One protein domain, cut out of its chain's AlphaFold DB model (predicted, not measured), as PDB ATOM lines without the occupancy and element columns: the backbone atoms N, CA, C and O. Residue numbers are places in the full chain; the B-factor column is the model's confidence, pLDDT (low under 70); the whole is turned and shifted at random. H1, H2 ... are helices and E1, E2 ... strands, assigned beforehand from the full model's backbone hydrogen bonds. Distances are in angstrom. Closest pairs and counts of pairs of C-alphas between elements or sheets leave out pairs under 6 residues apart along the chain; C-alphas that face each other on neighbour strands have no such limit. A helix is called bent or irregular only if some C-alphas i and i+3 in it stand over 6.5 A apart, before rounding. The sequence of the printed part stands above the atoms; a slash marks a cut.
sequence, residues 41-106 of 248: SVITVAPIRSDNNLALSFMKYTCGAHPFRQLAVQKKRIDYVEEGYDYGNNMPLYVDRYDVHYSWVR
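What this domain is: This is residues 41 to 106 of the 248 residues of an uncharacterized protein of Verticillium dahliae (UniProt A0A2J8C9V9). A long, thin, twisted hairpin of two strands, E2 and E3, makes the length of a rod; the shorter strand E1 runs beside E2 over residues 72 to 78, and H1 with its links makes a small head at that end. The far end is the bare turn of residues 86 to 91. The printed part has 66 residues, with one named helix and three named strands in the order E1, H1, E2, E3; the sheet's order is E1, E2, E3, antiparallel throughout, and the class is mixed, helices and strands. The whole is extended, with a radius of gyration of the C-alphas of 19.6 A and spans of 60 by 19 by 15 A.

How they stand to each other: Begin at the inner strand E2, residues 72 to 85. Beside it is the edge strand E3, residues 92 to 105; the two form a hairpin, antiparallel at 165 degrees. Look at N 74 and O 103, 2.8 A apart, and at N 93 and O 84, also 2.8 A apart, both pairs within hydrogen-bond range. The other edge strand is E1, residues 41 to 47, antiparallel to E2 at 162 degrees. Here N 44 and O 75 are within hydrogen-bond range at 2.8 A, and C-alphas 47 and 72 face each other at 4.1 A. The sheet is twisted, with C-alphas up to 4.0 A off its best plane. H1, residues 53 to 62, is only just not on the sheet, with 4 pairs of C-alphas within 10 A. H1 and E3 are only just apart, their closest C-alphas 8.4 A from each other. In H1 every O i to N i+4 pair is within hydrogen-bond range.

Where its parts are: Find C-alpha 72 at (235.254, 163.937, 234.068); from there E2 runs 41.8 A to C-alpha 85 at (228.926, 138.776, 201.340). E3 comes back over 39.5 A, from Pro 92 to C-alpha 105 at (235.448, 166.848, 229.593). E1 begins at C-alpha 41, at (227.502, 155.251, 219.339), and measures 20.2 A to Pro 47. H1 measures 14.2 A from Asn 53 to Thr 62 and is not bent.

The domain as a whole: The C-alphas of Phe 68 and Gly 88 are the two farthest apart, 61.3 A. Residues 50 to 55, of which 53 to 55 belong to H1, stand free. The link from E1 to H1 is tight, and those from H1 to E2 and from E2 to E3 are short. The printed part has no cut. Its mean pLDDT is 74.4; look for values under 70 at residues 83 to 95 and 105 to 106.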
ATOM      1  N   SER A  41     226.547 154.763 218.344       74.44
ATOM      2  CA  SER A  41     227.502 155.251 219.339       74.44
ATOM      3  C   SER A  41     226.894 155.339 220.725       74.44
ATOM      4  O   SER A  41     225.784 155.851 220.870       74.44
ATOM      5  N   VAL A  42     227.663 154.929 221.728       75.56
ATOM      6  CA  VAL A  42     227.319 155.012 223.149       75.56
ATOM      7  C   VAL A  42     228.322 155.928 223.840       75.56
ATOM      8  O   VAL A  42     229.529 155.806 223.636       75.56
ATOM      9  N   ILE A  43     227.822 156.866 224.642       76.62
ATOM     10  CA  ILE A  43     228.641 157.798 225.419       76.62
ATOM     11  C   ILE A  43     228.416 157.520 226.901       76.62
ATOM     12  O   ILE A  43     227.280 157.500 227.366       76.62
ATOM     13  N   THR A  44     229.504 157.365 227.644       74.12
ATOM     14  CA  THR A  44     229.503 157.206 229.099       74.12
ATOM     15  C   THR A  44     230.421 158.258 229.704       74.12
ATOM     16  O   THR A  44     231.506 158.502 229.179       74.12
ATOM     17  N   VAL A  45     230.001 158.897 230.795       77.19
ATOM     18  CA  VAL A  45     230.788 159.929 231.483       77.19
ATOM     19  C   VAL A  45     230.980 159.519 232.936       77.19
ATOM     20  O   VAL A  45     230.009 159.175 233.605       77.19
ATOM     21  N   ALA A  46     232.218 159.568 233.420       74.75
ATOM     22  CA  ALA A  46     232.558 159.255 234.802       74.75
ATOM     23  C   ALA A  46     233.409 160.380 235.416       74.75
ATOM     24  O   ALA A  46     234.359 160.840 234.777       74.75
ATOM     25  N   PRO A  47     233.105 160.840 236.641       76.81
ATOM     26  CA  PRO A  47     233.941 161.818 237.325       76.81
ATOM     27  C   PRO A  47     235.326 161.236 237.614       76.81
ATOM     28  O   PRO A  47     235.451 160.093 238.053       76.81
ATOM     29  N   ILE A  48     236.371 162.041 237.428       73.56
ATOM     30  CA  ILE A  48     237.726 161.644 237.811       73.56
ATOM     31  C   ILE A  48     237.859 161.823 239.316       73.56
ATOM     32  O   ILE A  48     237.668 162.919 239.852       73.56
ATOM     33  N   ARG A  49     238.215 160.734 239.985       77.62
ATOM     34  CA  ARG A  49     238.656 160.724 241.375       77.62
ATOM     35  C   ARG A  49     240.139 160.394 241.363       77.62
ATOM     36  O   ARG A  49     240.528 159.344 240.866       77.62
ATOM     37  N   SER A  50     240.964 161.323 241.824       74.62
ATOM     38  CA  SER A  50     242.391 161.092 242.013       74.62
ATOM     39  C   SER A  50     242.832 161.839 243.259       74.62
ATOM     40  O   SER A  50     242.473 163.001 243.438       74.62
ATOM     41  N   ASP A  51     243.619 161.171 244.092       76.62
ATOM     42  CA  ASP A  51     244.208 161.773 245.289       76.62
ATOM     43  C   ASP A  51     245.462 162.597 244.940       76.62
ATOM     44  O   ASP A  51     245.963 163.385 245.743       76.62
ATOM     45  N   ASN A  52     245.960 162.467 243.703       83.44
ATOM     46  CA  ASN A  52     247.108 163.212 243.211       83.44
ATOM     47  C   ASN A  52     246.677 164.582 242.663       83.44
ATOM     48  O   ASN A  52     246.409 164.770 241.470       83.44
ATOM     49  N   ASN A  53     246.642 165.562 243.567       81.75
ATOM     50  CA  ASN A  53     246.254 166.939 243.267       81.75
ATOM     51  C   ASN A  53     247.120 167.605 242.186       81.75
ATOM     52  O   ASN A  53     246.616 168.462 241.459       81.75
ATOM     53  N   LEU A  54     248.394 167.223 242.041       83.50
ATOM     54  CA  LEU A  54     249.296 167.818 241.051       83.50
ATOM     55  C   LEU A  54     248.946 167.338 239.638       83.50
ATOM     56  O   LEU A  54     248.796 168.158 238.732       83.50
ATOM     57  N   ALA A  55     248.707 166.034 239.472       82.81
ATOM     58  CA  ALA A  55     248.248 165.465 238.206       82.81
ATOM     59  C   ALA A  55     246.875 166.024 237.795       82.81
ATOM     60  O   ALA A  55     246.678 166.414 236.644       82.81
ATOM     61  N   LEU A  56     245.935 166.135 238.742       80.50
ATOM     62  CA  LEU A  56     244.632 166.761 238.498       80.50
ATOM     63  C   LEU A  56     244.745 168.235 238.113       80.50
ATOM     64  O   LEU A  56     244.030 168.684 237.219       80.50
ATOM     65  N   SER A  57     245.625 168.986 238.771       80.88
ATOM     66  CA  SER A  57     245.841 170.404 238.467       80.88
ATOM     67  C   SER A  57     246.462 170.587 237.086       80.88
ATOM     68  O   SER A  57     245.998 171.430 236.323       80.88
ATOM     69  N   PHE A  58     247.442 169.751 236.728       83.81
ATOM     70  CA  PHE A  58     248.034 169.745 235.392       83.81
ATOM     71  C   PHE A  58     247.002 169.393 234.317       83.81
ATOM     72  O   PHE A  58     246.888 170.106 233.324       83.81
ATOM     73  N   MET A  59     246.191 168.352 234.532       81.12
ATOM     74  CA  MET A  59     245.110 168.004 233.606       81.12
ATOM     75  C   MET A  59     244.105 169.147 233.463       81.12
ATOM     76  O   MET A  59     243.730 169.489 232.347       81.12
ATOM     77  N   LYS A  60     243.690 169.782 234.566       81.81
ATOM     78  CA  LYS A  60     242.785 170.941 234.523       81.81
ATOM     79  C   LYS A  60     243.391 172.116 233.758       81.81
ATOM     80  O   LYS A  60     242.684 172.738 232.970       81.81
ATOM     81  N   TYR A  61     244.682 172.384 233.943       76.69
ATOM     82  CA  TYR A  61     245.408 173.419 233.213       76.69
ATOM     83  C   TYR A  61     245.419 173.146 231.703       76.69
ATOM     84  O   TYR A  61     245.013 174.006 230.925       76.69
ATOM     85  N   THR A  62     245.796 171.935 231.285       79.25
ATOM     86  CA  THR A  62     245.903 171.588 229.858       79.25
ATOM     87  C   THR A  62     244.557 171.555 229.137       79.25
ATOM     88  O   THR A  62     244.507 171.833 227.944       79.25
ATOM     89  N   CYS A  63     243.455 171.277 229.843       71.69
ATOM     90  CA  CYS A  63     242.107 171.333 229.269       71.69
ATOM     91  C   CYS A  63     241.361 172.659 229.511       71.69
ATOM     92  O   CYS A  63     240.178 172.758 229.176       71.69
ATOM     93  N   GLY A  64     242.001 173.676 230.105       72.19
ATOM     94  CA  GLY A  64     241.352 174.960 230.409       72.19
ATOM     95  C   GLY A  64     240.162 174.835 231.375       72.19
ATOM     96  O   GLY A  64     239.199 175.611 231.316       72.19
ATOM     97  N   ALA A  65     240.171 173.821 232.241       71.50
ATOM     98  CA  ALA A  65     239.146 173.612 233.250       71.50
ATOM     99  C   ALA A  65     239.418 174.457 234.500       71.50
ATOM    100  O   ALA A  65     240.550 174.616 234.951       71.50
ATOM    101  N   HIS A  66     238.345 174.974 235.099       74.12
ATOM    102  CA  HIS A  66     238.440 175.774 236.315       74.12
ATOM    103  C   HIS A  66     238.982 174.923 237.482       74.12
ATOM    104  O   HIS A  66     238.491 173.805 237.678       74.12
ATOM    105  N   PRO A  67     239.907 175.434 238.318       73.12
ATOM    106  CA  PRO A  67     240.538 174.662 239.396       73.12
ATOM    107  C   PRO A  67     239.527 174.041 240.371       73.12
ATOM    108  O   PRO A  67     239.715 172.914 240.823       73.12
ATOM    109  N   PHE A  68     238.409 174.724 240.625       75.62
ATOM    110  CA  PHE A  68     237.350 174.255 241.533       75.62
ATOM    111  C   PHE A  68     236.248 173.411 240.876       75.62
ATOM    112  O   PHE A  68     235.353 172.944 241.573       75.62
ATOM    113  N   ARG A  69     236.267 173.208 239.552       74.81
ATOM    114  CA  ARG A  69     235.279 172.347 238.882       74.81
ATOM    115  C   ARG A  69     235.798 170.909 238.833       74.81
ATOM    116  O   ARG A  69     236.999 170.664 238.694       74.81
ATOM    117  N   GLN A  70     234.887 169.953 238.980       77.44
ATOM    118  CA  GLN A  70     235.200 168.533 238.850       77.44
ATOM    119  C   GLN A  70     235.538 168.220 237.389       77.44
ATOM    120  O   GLN A  70     234.869 168.726 236.496       77.44
ATOM    121  N   LEU A  71     236.577 167.423 237.140       79.00
ATOM    122  CA  LEU A  71     236.916 166.936 235.800       79.00
ATOM    123  C   LEU A  71     236.276 165.555 235.604       79.00
ATOM    124  O   LEU A  71     236.180 164.785 236.564       79.00
ATOM    125  N   ALA A  72     235.835 165.236 234.391       78.94
ATOM    126  CA  ALA A  72     235.254 163.937 234.068       78.94
ATOM    127  C   ALA A  72     235.914 163.324 232.827       78.94
ATOM    128  O   ALA A  72     236.410 164.035 231.952       78.94
ATOM    129  N   VAL A  73     235.909 161.996 232.754       78.56
ATOM    130  CA  VAL A  73     236.289 161.237 231.561       78.56
ATOM    131  C   VAL A  73     235.030 160.914 230.788       78.56
ATOM    132  O   VAL A  73     234.077 160.372 231.346       78.56
ATOM    133  N   GLN A  74     235.041 161.211 229.501       79.81
ATOM    134  CA  GLN A  74     234.043 160.752 228.556       79.81
ATOM    135  C   GLN A  74     234.619 159.577 227.768       79.81
ATOM    136  O   GLN A  74     235.659 159.704 227.124       79.81
ATOM    137  N   LYS A  75     233.927 158.441 227.807       79.56
ATOM    138  CA  LYS A  75     234.156 157.285 226.941       79.56
ATOM    139  C   LYS A  75     233.095 157.296 225.851       79.56
ATOM    140  O   LYS A  75     231.903 157.282 226.151       79.56
ATOM    141  N   LYS A  76     233.511 157.300 224.590       77.25
ATOM    142  CA  LYS A  76     232.629 157.159 223.430       77.25
ATOM    143  C   LYS A  76     232.980 155.872 222.697       77.25
ATOM    144  O   LYS A  76     234.074 155.767 222.154       77.25
ATOM    145  N   ARG A  77     232.053 154.920 222.673       78.31
ATOM    146  CA  ARG A  77     232.129 153.710 221.850       78.31
ATOM    147  C   ARG A  77     231.353 153.949 220.558       78.31
ATOM    148  O   ARG A  77     230.258 154.506 220.614       78.31
ATOM    149  N   ILE A  78     231.927 153.596 219.417       78.81
ATOM    150  CA  ILE A  78     231.296 153.682 218.100       78.81
ATOM    151  C   ILE A  78     231.318 152.280 217.516       78.81
ATOM    152  O   ILE A  78     232.399 151.766 217.272       78.81
ATOM    153  N   ASP A  79     230.152 151.687 217.303       79.12
ATOM    154  CA  ASP A  79     230.019 150.358 216.712       79.12
ATOM    155  C   ASP A  79     229.684 150.493 215.227       79.12
ATOM    156  O   ASP A  79     228.888 151.357 214.832       79.12
ATOM    157  N   TYR A  80     230.302 149.644 214.416       78.44
ATOM    158  CA  TYR A  80     230.131 149.535 212.979       78.44
ATOM    159  C   TYR A  80     229.748 148.094 212.671       78.44
ATOM    160  O   TYR A  80     230.538 147.176 212.875       78.44
ATOM    161  N   VAL A  81     228.543 147.920 212.150       76.19
ATOM    162  CA  VAL A  81     228.068 146.641 211.631       76.19
ATOM    163  C   VAL A  81     228.110 146.737 210.119       76.19
ATOM    164  O   VAL A  81     227.358 147.521 209.536       76.19
ATOM    165  N   GLU A  82     228.994 145.973 209.489       71.69
ATOM    166  CA  GLU A  82     229.080 145.870 208.033       71.69
ATOM    167  C   GLU A  82     228.530 144.515 207.575       71.69
ATOM    168  O   GLU A  82     228.992 143.462 208.013       71.69
ATOM    169  N   GLU A  83     227.507 144.553 206.717       64.94
ATOM    170  CA  GLU A  83     226.968 143.370 206.039       64.94
ATOM    171  C   GLU A  83     227.840 143.081 204.805       64.94
ATOM    172  O   GLU A  83     227.712 143.747 203.773       64.94
ATOM    173  N   GLY A  84     228.765 142.127 204.933       65.06
ATOM    174  CA  GLY A  84     229.585 141.608 203.838       65.06
ATOM    175  C   GLY A  84     228.994 140.326 203.250       65.06
ATOM    176  O   GLY A  84     228.311 139.572 203.940       65.06
ATOM    177  N   TYR A  85     229.276 140.049 201.977       61.75
ATOM    178  CA  TYR A  85     228.926 138.776 201.340       61.75
ATOM    179  C   TYR A  85     230.200 137.981 201.068       61.75
ATOM    180  O   TYR A  85     231.117 138.486 200.420       61.75
ATOM    181  N   ASP A  86     230.254 136.736 201.544       64.56
ATOM    182  CA  ASP A  86     231.264 135.788 201.078       64.56
ATOM    183  C   ASP A  86     230.874 135.312 199.673       64.56
ATOM    184  O   ASP A  86     229.862 134.625 199.493       64.56
ATOM    185  N   TYR A  87     231.681 135.686 198.676       58.91
ATOM    186  CA  TYR A  87     231.482 135.315 197.273       58.91
ATOM    187  C   TYR A  87     231.492 133.791 197.051       58.91
ATOM    188  O   TYR A  87     231.021 133.340 196.008       58.91
ATOM    189  N   GLY A  88     231.987 132.996 198.011       66.75
ATOM    190  CA  GLY A  88     231.978 131.534 197.940       66.75
ATOM    191  C   GLY A  88     230.710 130.858 198.472       66.75
ATOM    192  O   GLY A  88     230.372 129.775 198.001       66.75
ATOM    193  N   ASN A  89     229.995 131.471 199.423       65.12
ATOM    194  CA  ASN A  89     228.948 130.780 200.193       65.12
ATOM    195  C   ASN A  89     227.614 131.531 200.325       65.12
ATOM    196  O   ASN A  89     226.706 131.010 200.970       65.12
ATOM    197  N   ASN A  90     227.455 132.729 199.737       62.66
ATOM    198  CA  ASN A  90     226.225 133.542 199.841       62.66
ATOM    199  C   ASN A  90     225.717 133.727 201.289       62.66
ATOM    200  O   ASN A  90     224.544 134.029 201.523       62.66
ATOM    201  N   MET A  91     226.599 133.549 202.272       61.31
ATOM    202  CA  MET A  91     226.287 133.701 203.681       61.31
ATOM    203  C   MET A  91     226.618 135.142 204.078       61.31
ATOM    204  O   MET A  91     227.730 135.599 203.797       61.31
ATOM    205  N   PRO A  92     225.673 135.882 204.686       59.88
ATOM    206  CA  PRO A  92     225.958 137.219 205.180       59.88
ATOM    207  C   PRO A  92     226.996 137.114 206.299       59.88
ATOM    208  O   PRO A  92     226.758 136.480 207.329       59.88
ATOM    209  N   LEU A  93     228.155 137.724 206.082       62.59
ATOM    210  CA  LEU A  93     229.165 137.925 207.106       62.59
ATOM    211  C   LEU A  93     228.862 139.255 207.792       62.59
ATOM    212  O   LEU A  93     228.890 140.309 207.160       62.59
ATOM    213  N   TYR A  94     228.572 139.202 209.088       65.19
ATOM    214  CA  TYR A  94     228.478 140.398 209.917       65.19
ATOM    215  C   TYR A  94     229.859 140.680 210.491       65.19
ATOM    216  O   TYR A  94     230.350 139.922 211.330       65.19
ATOM    217  N   VAL A  95     230.498 141.753 210.032       62.75
ATOM    218  CA  VAL A  95     231.724 142.244 210.665       62.75
ATOM    219  C   VAL A  95     231.314 143.288 211.690       62.75
ATOM    220  O   VAL A  95     230.837 144.363 211.325       62.75
ATOM    221  N   ASP A  96     231.478 142.950 212.968       71.00
ATOM    222  CA  ASP A  96     231.321 143.893 214.072       71.00
ATOM    223  C   ASP A  96     232.688 144.515 214.382       71.00
ATOM    224  O   ASP A  96     233.644 143.829 214.758       71.00
ATOM    225  N   ARG A  97     232.806 145.823 214.162       76.88
ATOM    226  CA  ARG A  97     233.991 146.613 214.509       76.88
ATOM    227  C   ARG A  97     233.558 147.695 215.477       76.88
ATOM    228  O   ARG A  97     232.545 148.343 215.251       76.88
ATOM    229  N   TYR A  98     234.361 147.971 216.498       76.25
ATOM    230  CA  TYR A  98     234.110 149.098 217.383       76.25
ATOM    231  C   TYR A  98     235.359 149.952 217.600       76.25
ATOM    232  O   TYR A  98     236.457 149.434 217.783       76.25
ATOM    233  N   ASP A  99     235.164 151.269 217.628       78.81
ATOM    234  CA  ASP A  99     236.176 152.247 218.027       78.81
ATOM    235  C   ASP A  99     235.833 152.794 219.416       78.81
ATOM    236  O   ASP A  99     234.672 153.099 219.712       78.81
ATOM    237  N   VAL A 100     236.840 152.973 220.276       80.94
ATOM    238  CA  VAL A 100     236.673 153.606 221.594       80.94
ATOM    239  C   VAL A 100     237.533 154.859 221.681       80.94
ATOM    240  O   VAL A 100     238.753 154.798 221.567       80.94
ATOM    241  N   HIS A 101     236.895 155.996 221.949       78.75
ATOM    242  CA  HIS A 101     237.563 157.273 222.180       78.75
ATOM    243  C   HIS A 101     237.391 157.720 223.629       78.75
ATOM    244  O   HIS A 101     236.283 157.679 224.172       78.75
ATOM    245  N   TYR A 102     238.482 158.195 224.226       78.50
ATOM    246  CA  TYR A 102     238.491 158.805 225.550       78.50
ATOM    247  C   TYR A 102     238.808 160.294 225.429       78.50
ATOM    248  O   TYR A 102     239.756 160.674 224.745       78.50
ATOM    249  N   SER A 103     238.026 161.134 226.101       79.19
ATOM    250  CA  SER A 103     238.265 162.576 226.168       79.19
ATOM    251  C   SER A 103     238.015 163.109 227.573       79.19
ATOM    252  O   SER A 103     237.065 162.712 228.249       79.19
ATOM    253  N   TRP A 104     238.863 164.034 228.018       78.31
ATOM    254  CA  TRP A 104     238.639 164.776 229.255       78.31
ATOM    255  C   TRP A 104     237.603 165.861 228.984       78.31
ATOM    256  O   TRP A 104     237.769 166.666 228.068       78.31
ATOM    257  N   VAL A 105     236.527 165.878 229.761       68.69
ATOM    258  CA  VAL A 105     235.448 166.848 229.593       68.69
ATOM    259  C   VAL A 105     235.188 167.592 230.887       68.69
ATOM    260  O   VAL A 105     235.278 167.053 231.995       68.69
ATOM    261  N   ARG A 106     234.823 168.863 230.731       66.06
ATOM    262  CA  ARG A 106     234.184 169.621 231.797       66.06
ATOM    263  C   ARG A 106     232.741 169.112 231.904       66.06
ATOM    264  O   ARG A 106     232.033 169.155 230.900       66.06
TER     265      ARG A 106